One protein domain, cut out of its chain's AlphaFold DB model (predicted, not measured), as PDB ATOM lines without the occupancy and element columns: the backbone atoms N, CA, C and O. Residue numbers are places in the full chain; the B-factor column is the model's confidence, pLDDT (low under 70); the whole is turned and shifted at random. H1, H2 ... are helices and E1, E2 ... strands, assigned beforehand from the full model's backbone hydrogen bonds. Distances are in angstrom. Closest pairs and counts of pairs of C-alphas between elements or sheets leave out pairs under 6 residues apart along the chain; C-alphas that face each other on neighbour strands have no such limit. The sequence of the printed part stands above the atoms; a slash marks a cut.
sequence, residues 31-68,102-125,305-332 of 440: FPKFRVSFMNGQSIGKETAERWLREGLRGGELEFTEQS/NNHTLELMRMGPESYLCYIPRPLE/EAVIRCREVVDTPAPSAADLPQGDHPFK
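Overview. This is residues 31 to 68, 102 to 125 and 305 to 332 of the 440 residues of the protein "Protein OS-9 homolog" of Auriculariopsis ampla (UniProt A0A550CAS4). A strongly twisted four-stranded sheet has helix H1 slantwise over one face, making two layers, a sheet and a helix; short H2 grazes the sheet, and residues 315 to 332, without named elements, loop back past E1. The 90 printed residues hold E1 H1 H2 E2 E3 E4 in chain order, class mixed; the mixed sheet runs E1 E4 E3 E2. It is compact, radius of gyration of the C-alphas 12.6 A, spanning 37 by 29 by 28 A.

Along the chain. The strands are E1, residues 34 to 38, 13.0 A, from C-alpha 34 at (56.020, 8.071, -48.556); E4, 306 to 314, 25.6 A, to C-alpha 314 at (37.989, 25.257, -47.624); E3, 114 to 121, 22.3 A; E2, 104 to 111, 21.8 A. The helices are H1, 46 to 55, 14.2 A, and H2, 60 to 64, 6.3 A.

Arrangement. E1 and E4 are parallel (N 37 to O 308, 2.8 A). E4 and E3 are antiparallel (N 119 to O 309, 2.8 A), as is hairpin E2 and E3 (N 105 to O 120, 2.8 A). H1's height over the sheet is 9.4 A; its closest C-alphas to E2 are Leu 53 and Leu 106, 6.3 A. In H1 and H2 every O i to N i+4 pair is within hydrogen-bond range.

Size, cuts and confidence. Cuts span 19.4 A between C-alphas 68 and 102, and 11.0 A between 125 and 305. No link printed whole is long. Residues under pLDDT 70 include 318 to 324.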
ATOM      1  N   PHE A  31      59.596   0.806 -52.226       63.59
ATOM      2  CA  PHE A  31      60.408   1.975 -51.875       63.59
ATOM      3  C   PHE A  31      60.517   2.967 -53.054       63.59
ATOM      4  O   PHE A  31      60.594   2.516 -54.193       63.59
ATOM      5  N   PRO A  32      60.616   4.294 -52.825       62.34
ATOM      6  CA  PRO A  32      60.671   4.981 -51.533       62.34
ATOM      7  C   PRO A  32      59.379   4.808 -50.734       62.34
ATOM      8  O   PRO A  32      58.303   4.612 -51.292       62.34
ATOM      9  N   LYS A  33      59.490   4.904 -49.411       69.50
ATOM     10  CA  LYS A  33      58.307   5.061 -48.577       69.50
ATOM     11  C   LYS A  33      57.912   6.529 -48.554       69.50
ATOM     12  O   LYS A  33      58.733   7.377 -48.205       69.50
ATOM     13  N   PHE A  34      56.652   6.796 -48.856       81.81
ATOM     14  CA  PHE A  34      56.020   8.071 -48.556       81.81
ATOM     15  C   PHE A  34      55.180   7.938 -47.284       81.81
ATOM     16  O   PHE A  34      54.471   6.942 -47.123       81.81
ATOM     17  N   ARG A  35      55.211   8.951 -46.414       85.31
ATOM     18  CA  ARG A  35      54.270   9.076 -45.290       85.31
ATOM     19  C   ARG A  35      53.389  10.296 -45.511       85.31
ATOM     20  O   ARG A  35      53.900  11.382 -45.764       85.31
ATOM     21  N   VAL A  36      52.073  10.121 -45.425       90.12
ATOM     22  CA  VAL A  36      51.111  11.224 -45.544       90.12
ATOM     23  C   VAL A  36      50.951  11.895 -44.185       90.12
ATOM     24  O   VAL A  36      50.660  11.228 -43.198       90.12
ATOM     25  N   SER A  37      51.124  13.213 -44.137       91.81
ATOM     26  CA  SER A  37      50.938  14.031 -42.943       91.81
ATOM     27  C   SER A  37      49.957  15.167 -43.222       91.81
ATOM     28  O   SER A  37      50.132  15.950 -44.158       91.81
ATOM     29  N   PHE A  38      48.907  15.257 -42.410       91.69
ATOM     30  CA  PHE A  38      47.886  16.292 -42.511       91.69
ATOM     31  C   PHE A  38      48.264  17.493 -41.646       91.69
ATOM     32  O   PHE A  38      48.479  17.377 -40.439       91.69
ATOM     33  N   MET A  39      48.325  18.667 -42.269       88.88
ATOM     34  CA  MET A  39      48.656  19.934 -41.621       88.88
ATOM     35  C   MET A  39      47.382  20.569 -41.054       88.88
ATOM     36  O   MET A  39      46.886  21.580 -41.546       88.88
ATOM     37  N   ASN A  40      46.820  19.928 -40.029       83.31
ATOM     38  CA  ASN A  40      45.462  20.186 -39.536       83.31
ATOM     39  C   ASN A  40      45.212  21.630 -39.051       83.31
ATOM     40  O   ASN A  40      44.085  22.108 -39.129       83.31
ATOM     41  N   GLY A  41      46.249  22.345 -38.599       79.38
ATOM     42  CA  GLY A  41      46.167  23.767 -38.231       79.38
ATOM     43  C   GLY A  41      46.242  24.763 -39.401       79.38
ATOM     44  O   GLY A  41      46.090  25.964 -39.178       79.38
ATOM     45  N   GLN A  42      46.487  24.297 -40.633       85.69
ATOM     46  CA  GLN A  42      46.788  25.118 -41.814       85.69
ATOM     47  C   GLN A  42      45.868  24.777 -43.008       85.69
ATOM     48  O   GLN A  42      46.302  24.229 -44.025       85.69
ATOM     49  N   SER A  43      44.583  25.131 -42.933       88.00
ATOM     50  CA  SER A  43      43.678  25.088 -44.101       88.00
ATOM     51  C   SER A  43      44.120  26.055 -45.215       88.00
ATOM     52  O   SER A  43      44.777  27.052 -44.919       88.00
ATOM     53  N   ILE A  44      43.731  25.814 -46.471       90.06
ATOM     54  CA  ILE A  44      43.903  26.753 -47.594       90.06
ATOM     55  C   ILE A  44      42.567  27.152 -48.217       90.06
ATOM     56  O   ILE A  44      41.641  26.349 -48.320       90.06
ATOM     57  N   GLY A  45      42.494  28.399 -48.683       90.38
ATOM     58  CA  GLY A  45      41.380  28.873 -49.497       90.38
ATOM     59  C   GLY A  45      41.356  28.191 -50.868       90.38
ATOM     60  O   GLY A  45      42.399  28.018 -51.504       90.38
ATOM     61  N   LYS A  46      40.158  27.849 -51.346       90.56
ATOM     62  CA  LYS A  46      39.932  27.202 -52.649       90.56
ATOM     63  C   LYS A  46      40.624  27.904 -53.829       90.56
ATOM     64  O   LYS A  46      41.246  27.232 -54.646       90.56
ATOM     65  N   GLU A  47      40.581  29.235 -53.896       89.88
ATOM     66  CA  GLU A  47      41.247  30.002 -54.963       89.88
ATOM     67  C   GLU A  47      42.775  29.831 -54.962       89.88
ATOM     68  O   GLU A  47      43.390  29.745 -56.023       89.88
ATOM     69  N   THR A  48      43.393  29.745 -53.780       89.69
ATOM     70  CA  THR A  48      44.834  29.488 -53.633       89.69
ATOM     71  C   THR A  48      45.175  28.071 -54.084       89.69
ATOM     72  O   THR A  48      46.138  27.885 -54.824       89.69
ATOM     73  N   ALA A  49      44.349  27.083 -53.721       89.88
ATOM     74  CA  ALA A  49      44.518  25.700 -54.164       89.88
ATOM     75  C   ALA A  49      44.429  25.568 -55.698       89.88
ATOM     76  O   ALA A  49      45.286  24.939 -56.316       89.88
ATOM     77  N   GLU A  50      43.431  26.199 -56.324       90.12
ATOM     78  CA  GLU A  50      43.268  26.209 -57.786       90.12
ATOM     79  C   GLU A  50      44.390  26.972 -58.512       90.12
ATOM     80  O   GLU A  50      44.726  26.620 -59.646       90.12
ATOM     81  N   ARG A  51      44.998  27.981 -57.869       90.19
ATOM     82  CA  ARG A  51      46.175  28.693 -58.391       90.19
ATOM     83  C   ARG A  51      47.427  27.824 -58.333       90.19
ATOM     84  O   ARG A  51      48.045  27.608 -59.370       90.19
ATOM     85  N   TRP A  52      47.761  27.258 -57.171       91.00
ATOM     86  CA  TRP A  52      48.926  26.377 -57.009       91.00
ATOM     87  C   TRP A  52      48.849  25.127 -57.904       91.00
ATOM     88  O   TRP A  52      49.858  24.726 -58.477       91.00
ATOM     89  N   LEU A  53      47.658  24.556 -58.125       89.12
ATOM     90  CA  LEU A  53      47.459  23.449 -59.078       89.12
ATOM     91  C   LEU A  53      47.683  23.837 -60.554       89.12
ATOM     92  O   LEU A  53      47.919  22.956 -61.380       89.12
ATOM     93  N   ARG A  54      47.584  25.125 -60.907       88.12
ATOM     94  CA  ARG A  54      47.715  25.630 -62.287       88.12
ATOM     95  C   ARG A  54      49.095  26.216 -62.581       88.12
ATOM     96  O   ARG A  54      49.622  26.018 -63.670       88.12
ATOM     97  N   GLU A  55      49.639  26.964 -61.628       86.75
ATOM     98  CA  GLU A  55      50.867  27.759 -61.763       86.75
ATOM     99  C   GLU A  55      52.068  27.109 -61.053       86.75
ATOM    100  O   GLU A  55      53.210  27.454 -61.347       86.75
ATOM    101  N   GLY A  56      51.825  26.137 -60.166       85.19
ATOM    102  CA  GLY A  56      52.829  25.537 -59.288       85.19
ATOM    103  C   GLY A  56      53.074  26.347 -58.009       85.19
ATOM    104  O   GLY A  56      52.385  27.327 -57.724       85.19
ATOM    105  N   LEU A  57      54.077  25.916 -57.242       86.00
ATOM    106  CA  LEU A  57      54.679  26.675 -56.140       86.00
ATOM    107  C   LEU A  57      55.998  27.278 -56.628       86.00
ATOM    108  O   LEU A  57      56.780  26.598 -57.294       86.00
ATOM    109  N   ARG A  58      56.270  28.526 -56.254       81.50
ATOM    110  CA  ARG A  58      57.536  29.221 -56.519       81.50
ATOM    111  C   ARG A  58      58.565  28.922 -55.429       81.50
ATOM    112  O   ARG A  58      59.709  28.618 -55.745       81.50
ATOM    113  N   GLY A  59      58.139  28.929 -54.165       79.81
ATOM    114  CA  GLY A  59      58.972  28.586 -53.004       79.81
ATOM    115  C   GLY A  59      58.949  27.104 -52.614       79.81
ATOM    116  O   GLY A  59      59.446  26.745 -51.546       79.81
ATOM    117  N   GLY A  60      58.338  26.238 -53.432       85.12
ATOM    118  CA  GLY A  60      58.233  24.797 -53.180       85.12
ATOM    119  C   GLY A  60      57.638  24.468 -51.806       85.12
ATOM    120  O   GLY A  60      56.603  25.008 -51.419       85.12
ATOM    121  N   GLU A  61      58.305  23.585 -51.056       85.44
ATOM    122  CA  GLU A  61      57.863  23.170 -49.717       85.44
ATOM    123  C   GLU A  61      57.745  24.342 -48.731       85.44
ATOM    124  O   GLU A  61      56.835  24.349 -47.900       85.44
ATOM    125  N   LEU A  62      58.623  25.347 -48.824       85.94
ATOM    126  CA  LEU A  62      58.616  26.492 -47.908       85.94
ATOM    127  C   LEU A  62      57.360  27.346 -48.109       85.94
ATOM    128  O   LEU A  62      56.679  27.661 -47.138       85.94
ATOM    129  N   GLU A  63      56.994  27.635 -49.362       88.19
ATOM    130  CA  GLU A  63      55.737  28.325 -49.685       88.19
ATOM    131  C   GLU A  63      54.517  27.507 -49.234       88.19
ATOM    132  O   GLU A  63      53.616  28.041 -48.588       88.19
ATOM    133  N   PHE A  64      54.506  26.197 -49.505       88.56
ATOM    134  CA  PHE A  64      53.392  25.319 -49.131       88.56
ATOM    135  C   PHE A  64      53.167  25.239 -47.610       88.56
ATOM    136  O   PHE A  64      52.026  25.120 -47.156       88.56
ATOM    137  N   THR A  65      54.244  25.317 -46.825       86.19
ATOM    138  CA  THR A  65      54.239  25.218 -45.353       86.19
ATOM    139  C   THR A  65      54.224  26.574 -44.631       86.19
ATOM    140  O   THR A  65      54.328  26.606 -43.405       86.19
ATOM    141  N   GLU A  66      54.057  27.680 -45.371       84.50
ATOM    142  CA  GLU A  66      54.015  29.068 -44.865       84.50
ATOM    143  C   GLU A  66      55.311  29.535 -44.173       84.50
ATOM    144  O   GLU A  66      55.311  30.440 -43.339       84.50
ATOM    145  N   GLN A  67      56.443  28.946 -44.561       81.81
ATOM    146  CA  GLN A  67      57.778  29.372 -44.147       81.81
ATOM    147  C   GLN A  67      58.296  30.518 -45.029       81.81
ATOM    148  O   GLN A  67      57.940  30.647 -46.201       81.81
ATOM    149  N   SER A  68      59.187  31.348 -44.482       80.81
ATOM    150  CA  SER A  68      59.832  32.427 -45.234       80.81
ATOM    151  C   SER A  68      60.794  31.873 -46.290       80.81
ATOM    152  O   SER A  68      61.807  31.264 -45.944       80.81
ATOM    153  N   ASN A 102      60.558  20.446 -61.749       57.28
ATOM    154  CA  ASN A 102      59.790  20.455 -60.512       57.28
ATOM    155  C   ASN A 102      60.306  19.331 -59.592       57.28
ATOM    156  O   ASN A 102      60.180  18.141 -59.902       57.28
ATOM    157  N   ASN A 103      60.844  19.711 -58.433       75.94
ATOM    158  CA  ASN A 103      61.303  18.790 -57.385       75.94
ATOM    159  C   ASN A 103      60.159  18.250 -56.498       75.94
ATOM    160  O   ASN A 103      60.396  17.639 -55.457       75.94
ATOM    161  N   HIS A 104      58.914  18.468 -56.926       84.31
ATOM    162  CA  HIS A 104      57.682  18.064 -56.261       84.31
ATOM    163  C   HIS A 104      56.517  17.996 -57.263       84.31
ATOM    164  O   HIS A 104      56.566  18.613 -58.333       84.31
ATOM    165  N   THR A 105      55.435  17.314 -56.894       89.81
ATOM    166  CA  THR A 105      54.124  17.416 -57.549       89.81
ATOM    167  C   THR A 105      53.056  17.889 -56.559       89.81
ATOM    168  O   THR A 105      53.244  17.865 -55.340       89.81
ATOM    169  N   LEU A 106      51.940  18.385 -57.097       92.06
ATOM    170  CA  LEU A 106      50.772  18.830 -56.342       92.06
ATOM    171  C   LEU A 106      49.548  18.066 -56.828       92.06
ATOM    172  O   LEU A 106      49.232  18.116 -58.016       92.06
ATOM    173  N   GLU A 107      48.844  17.400 -55.916       93.06
ATOM    174  CA  GLU A 107      47.650  16.619 -56.247       93.06
ATOM    175  C   GLU A 107      46.478  16.924 -55.310       93.06
ATOM    176  O   GLU A 107      46.651  17.179 -54.117       93.06
ATOM    177  N   LEU A 108      45.261  16.897 -55.864       93.19
ATOM    178  CA  LEU A 108      44.021  17.125 -55.127       93.19
ATOM    179  C   LEU A 108      43.402  15.787 -54.698       93.19
ATOM    180  O   LEU A 108      42.667  15.152 -55.456       93.19
ATOM    181  N   MET A 109      43.657  15.389 -53.456       91.75
ATOM    182  CA  MET A 109      43.026  14.232 -52.830       91.75
ATOM    183  C   MET A 109      41.606  14.581 -52.357       91.75
ATOM    184  O   MET A 109      41.352  15.674 -51.850       91.75
ATOM    185  N   ARG A 110      40.659  13.644 -52.483       91.81
ATOM    186  CA  ARG A 110      39.287  13.784 -51.964       91.81
ATOM    187  C   ARG A 110      38.968  12.652 -51.002       91.81
ATOM    188  O   ARG A 110      39.153  11.488 -51.345       91.81
ATOM    189  N   MET A 111      38.457  12.990 -49.823       86.44
ATOM    190  CA  MET A 111      38.077  12.032 -48.784       86.44
ATOM    191  C   MET A 111      36.631  12.295 -48.361       86.44
ATOM    192  O   MET A 111      36.338  13.097 -47.478       86.44
ATOM    193  N   GLY A 112      35.698  11.633 -49.051       86.06
ATOM    194  CA  GLY A 112      34.268  11.900 -48.901       86.06
ATOM    195  C   GLY A 112      33.921  13.328 -49.359       86.06
ATOM    196  O   GLY A 112      34.187  13.650 -50.517       86.06
ATOM    197  N   PRO A 113      33.318  14.176 -48.502       85.19
ATOM    198  CA  PRO A 113      32.988  15.559 -48.848       85.19
ATOM    199  C   PRO A 113      34.192  16.515 -48.781       85.19
ATOM    200  O   PRO A 113      34.118  17.614 -49.323       85.19
ATOM    201  N   GLU A 114      35.278  16.133 -48.105       87.38
ATOM    202  CA  GLU A 114      36.435  16.999 -47.867       87.38
ATOM    203  C   GLU A 114      37.482  16.839 -48.975       87.38
ATOM    204  O   GLU A 114      37.697  15.748 -49.515       87.38
ATOM    205  N   SER A 115      38.134  17.945 -49.330       92.06
ATOM    206  CA  SER A 115      39.193  17.993 -50.342       92.06
ATOM    207  C   SER A 115      40.491  18.473 -49.707       92.06
ATOM    208  O   SER A 115      40.480  19.386 -48.888       92.06
ATOM    209  N   TYR A 116      41.608  17.872 -50.101       93.06
ATOM    210  CA  TYR A 116      42.936  18.158 -49.573       93.06
ATOM    211  C   TYR A 116      43.900  18.373 -50.734       93.06
ATOM    212  O   TYR A 116      43.951  17.557 -51.654       93.06
ATOM    213  N   LEU A 117      44.677  19.452 -50.693       94.31
ATOM    214  CA  LEU A 117      45.805  19.632 -51.600       94.31
ATOM    215  C   LEU A 117      47.045  19.035 -50.940       94.31
ATOM    216  O   LEU A 117      47.373  19.404 -49.812       94.31
ATOM    217  N   CYS A 118      47.719  18.126 -51.634       94.88
ATOM    218  CA  CYS A 118      48.892  17.429 -51.131       94.88
ATOM    219  C   CYS A 118      50.143  17.813 -51.927       94.88
ATOM    220  O   CYS A 118      50.182  17.657 -53.147       94.88
ATOM    221  N   TYR A 119      51.163  18.286 -51.213       93.38
ATOM    222  CA  TYR A 119      52.529  18.438 -51.698       93.38
ATOM    223  C   TYR A 119      53.240  17.090 -51.613       93.38
ATOM    224  O   TYR A 119      53.423  16.548 -50.519       93.38
ATOM    225  N   ILE A 120      53.626  16.554 -52.767       91.38
ATOM    226  CA  ILE A 120      54.340  15.287 -52.905       91.38
ATOM    227  C   ILE A 120      55.792  15.626 -53.280       91.38
ATOM    228  O   ILE A 120      56.030  16.075 -54.404       91.38
ATOM    229  N   PRO A 121      56.776  15.466 -52.377       88.31
ATOM    230  CA  PRO A 121      58.183  15.655 -52.729       88.31
ATOM    231  C   PRO A 121      58.648  14.577 -53.724       88.31
ATOM    232  O   PRO A 121      58.048  13.502 -53.808       88.31
ATOM    233  N   ARG A 122      59.750  14.818 -54.449       82.19
ATOM    234  CA  ARG A 122      60.452  13.725 -55.149       82.19
ATOM    235  C   ARG A 122      60.836  12.604 -54.159       82.19
ATOM    236  O   ARG A 122      61.040  12.877 -52.973       82.19
ATOM    237  N   PRO A 123      60.958  11.349 -54.632       72.00
ATOM    238  CA  PRO A 123      61.645  10.283 -53.909       72.00
ATOM    239  C   PRO A 123      62.933  10.762 -53.234       72.00
ATOM    240  O   PRO A 123      63.752  11.418 -53.873       72.00
ATOM    241  N   LEU A 124      63.156  10.355 -51.981       68.12
ATOM    242  CA  LEU A 124      64.498  10.381 -51.404       68.12
ATOM    243  C   LEU A 124      65.321   9.268 -52.068       68.12
ATOM    244  O   LEU A 124      65.331   8.098 -51.652       68.12
ATOM    245  N   GLU A 125      65.960   9.637 -53.174       58.91
ATOM    246  CA  GLU A 125      67.028   8.852 -53.768       58.91
ATOM    247  C   GLU A 125      68.199   8.846 -52.789       58.91
ATOM    248  O   GLU A 125      68.696   9.886 -52.364       58.91
ATOM    249  N   GLU A 305      61.489   8.549 -44.507       74.00
ATOM    250  CA  GLU A 305      60.201   8.497 -45.200       74.00
ATOM    251  C   GLU A 305      59.879   9.875 -45.789       74.00
ATOM    252  O   GLU A 305      59.789  10.867 -45.064       74.00
ATOM    253  N   ALA A 306      59.686   9.942 -47.107       80.94
ATOM    254  CA  ALA A 306      59.398  11.190 -47.802       80.94
ATOM    255  C   ALA A 306      57.997  11.695 -47.406       80.94
ATOM    256  O   ALA A 306      56.984  11.040 -47.674       80.94
ATOM    257  N   VAL A 307      57.921  12.841 -46.723       87.38
ATOM    258  CA  VAL A 307      56.661  13.311 -46.124       87.38
ATOM    259  C   VAL A 307      55.807  14.052 -47.153       87.38
ATOM    260  O   VAL A 307      56.055  15.218 -47.468       87.38
ATOM    261  N   ILE A 308      54.753  13.387 -47.630       91.19
ATOM    262  CA  ILE A 308      53.660  14.024 -48.370       91.19
ATOM    263  C   ILE A 308      52.877  14.879 -47.375       91.19
ATOM    264  O   ILE A 308      52.370  14.361 -46.379       91.19
ATOM    265  N   ARG A 309      52.754  16.183 -47.631       92.81
ATOM    266  CA  ARG A 309      52.061  17.115 -46.729       92.81
ATOM    267  C   ARG A 309      50.740  17.553 -47.338       92.81
ATOM    268  O   ARG A 309      50.731  18.100 -48.433       92.81
ATOM    269  N   CYS A 310      49.636  17.327 -46.636       94.25
ATOM    270  CA  CYS A 310      48.289  17.622 -47.119       94.25
ATOM    271  C   CYS A 310      47.618  18.729 -46.292       94.25
ATOM    272  O   CYS A 310      47.590  18.663 -45.062       94.25
ATOM    273  N   ARG A 311      47.036  19.722 -46.973       92.00
ATOM    274  CA  ARG A 311      46.300  20.860 -46.395       92.00
ATOM    275  C   ARG A 311      44.829  20.801 -46.817       92.00
ATOM    276  O   ARG A 311      44.542  20.526 -47.981       92.00
ATOM    277  N   GLU A 312      43.896  21.026 -45.888       91.62
ATOM    278  CA  GLU A 312      42.450  21.006 -46.184       91.62
ATOM    279  C   GLU A 312      42.053  22.211 -47.047       91.62
ATOM    280  O   GLU A 312      42.427  23.343 -46.741       91.62
ATOM    281  N   VAL A 313      41.287  21.974 -48.113       91.75
ATOM    282  CA  VAL A 313      40.773  23.010 -49.016       91.75
ATOM    283  C   VAL A 313      39.377  23.425 -48.562       91.75
ATOM    284  O   VAL A 313      38.441  22.627 -48.612       91.75
ATOM    285  N   VAL A 314      39.232  24.685 -48.161       89.62
ATOM    286  CA  VAL A 314      37.989  25.257 -47.624       89.62
ATOM    287  C   VAL A 314      37.605  26.547 -48.355       89.62
ATOM    288  O   VAL A 314      38.452  27.231 -48.932       89.62
ATOM    289  N   ASP A 315      36.321  26.911 -48.320       83.88
ATOM    290  CA  ASP A 315      35.840  28.161 -48.931       83.88
ATOM    291  C   ASP A 315      36.292  29.403 -48.139       83.88
ATOM    292  O   ASP A 315      36.617  30.434 -48.723       83.88
ATOM    293  N   THR A 316      36.369  29.297 -46.808       79.69
ATOM    294  CA  THR A 316      36.883  30.345 -45.912       79.69
ATOM    295  C   THR A 316      37.992  29.767 -45.027       79.69
ATOM    296  O   THR A 316      37.667  29.017 -44.100       79.69
ATOM    297  N   PRO A 317      39.283  30.065 -45.277       71.62
ATOM    298  CA  PRO A 317      40.363  29.590 -44.420       71.62
ATOM    299  C   PRO A 317      40.229  30.195 -43.020       71.62
ATOM    300  O   PRO A 317      39.997  31.396 -42.867       71.62
ATOM    301  N   ALA A 318      40.367  29.357 -41.995       66.00
ATOM    302  CA  ALA A 318      40.482  29.840 -40.626       66.00
ATOM    303  C   ALA A 318      41.864  30.493 -40.424       66.00
ATOM    304  O   ALA A 318      42.830  30.051 -41.053       66.00
ATOM    305  N   PRO A 319      42.004  31.505 -39.543       62.00
ATOM    306  CA  PRO A 319      43.325  31.913 -39.075       62.00
ATOM    307  C   PRO A 319      44.024  30.696 -38.454       62.00
ATOM    308  O   PRO A 319      43.382  29.913 -37.751       62.00
ATOM    309  N   SER A 320      45.313  30.521 -38.751       59.56
ATOM    310  CA  SER A 320      46.052  29.282 -38.485       59.56
ATOM    311  C   SER A 320      45.935  28.836 -37.025       59.56
ATOM    312  O   SER A 320      46.439  29.505 -36.119       59.56
ATOM    313  N   ALA A 321      45.302  27.683 -36.803       58.28
ATOM    314  CA  ALA A 321      45.177  27.060 -35.491       58.28
ATOM    315  C   ALA A 321      46.496  26.351 -35.147       58.28
ATOM    316  O   ALA A 321      46.604  25.129 -35.243       58.28
ATOM    317  N   ALA A 322      47.511  27.147 -34.796       57.12
ATOM    318  CA  ALA A 322      48.894  26.711 -34.583       57.12
ATOM    319  C   ALA A 322      49.050  25.610 -33.513       57.12
ATOM    320  O   ALA A 322      50.031  24.873 -33.537       57.12
ATOM    321  N   ASP A 323      48.065  25.464 -32.624       60.38
ATOM    322  CA  ASP A 323      48.033  24.459 -31.557       60.38
ATOM    323  C   ASP A 323      47.643  23.041 -32.033       60.38
ATOM    324  O   ASP A 323      47.697  22.095 -31.245       60.38
ATOM    325  N   LEU A 324      47.218  22.853 -33.294       68.50
ATOM    326  CA  LEU A 324      46.866  21.525 -33.814       68.50
ATOM    327  C   LEU A 324      48.095  20.756 -34.334       68.50
ATOM    328  O   LEU A 324      48.741  21.209 -35.284       68.50
ATOM    329  N   PRO A 325      48.381  19.546 -33.812       76.81
ATOM    330  CA  PRO A 325      49.499  18.745 -34.286       76.81
ATOM    331  C   PRO A 325      49.288  18.239 -35.721       76.81
ATOM    332  O   PRO A 325      48.180  17.890 -36.146       76.81
ATOM    333  N   GLN A 326      50.396  18.136 -36.456       83.69
ATOM    334  CA  GLN A 326      50.449  17.356 -37.691       83.69
ATOM    335  C   GLN A 326      50.313  15.866 -37.350       83.69
ATOM    336  O   GLN A 326      50.845  15.410 -36.337       83.69
ATOM    337  N   GLY A 327      49.613  15.097 -38.182       82.38
ATOM    338  CA  GLY A 327      49.366  13.676 -37.918       82.38
ATOM    339  C   GLY A 327      49.011  12.891 -39.174       82.38
ATOM    340  O   GLY A 327      48.705  13.476 -40.210       82.38
ATOM    341  N   ASP A 328      49.045  11.562 -39.086       84.38
ATOM    342  CA  ASP A 328      48.848  10.661 -40.236       84.38
ATOM    343  C   ASP A 328      47.371  10.538 -40.684       84.38
ATOM    344  O   ASP A 328      47.040   9.772 -41.586       84.38
ATOM    345  N   HIS A 329      46.464  11.293 -40.054       83.50
ATOM    346  CA  HIS A 329      45.047  11.397 -40.408       83.50
ATOM    347  C   HIS A 329      44.511  12.825 -40.165       83.50
ATOM    348  O   HIS A 329      45.099  13.569 -39.372       83.50
ATOM    349  N   PRO A 330      43.390  13.226 -40.802       82.19
ATOM    350  CA  PRO A 330      42.784  14.532 -40.561       82.19
ATOM    351  C   PRO A 330      42.174  14.648 -39.159       82.19
ATOM    352  O   PRO A 330      41.243  13.914 -38.809       82.19
ATOM    353  N   PHE A 331      42.624  15.631 -38.382       74.00
ATOM    354  CA  PHE A 331      41.944  16.050 -37.158       74.00
ATOM    355  C   PHE A 331      40.804  17.000 -37.508       74.00
ATOM    356  O   PHE A 331      40.970  18.216 -37.579       74.00
ATOM    357  N   LYS A 332      39.605  16.440 -37.676       64.38
ATOM    358  CA  LYS A 332      38.381  17.242 -37.743       64.38
ATOM    359  C   LYS A 332      38.229  17.996 -36.425       64.38
ATOM    360  O   LYS A 332      38.014  17.369 -35.385       64.38
TER     361      LYS A 332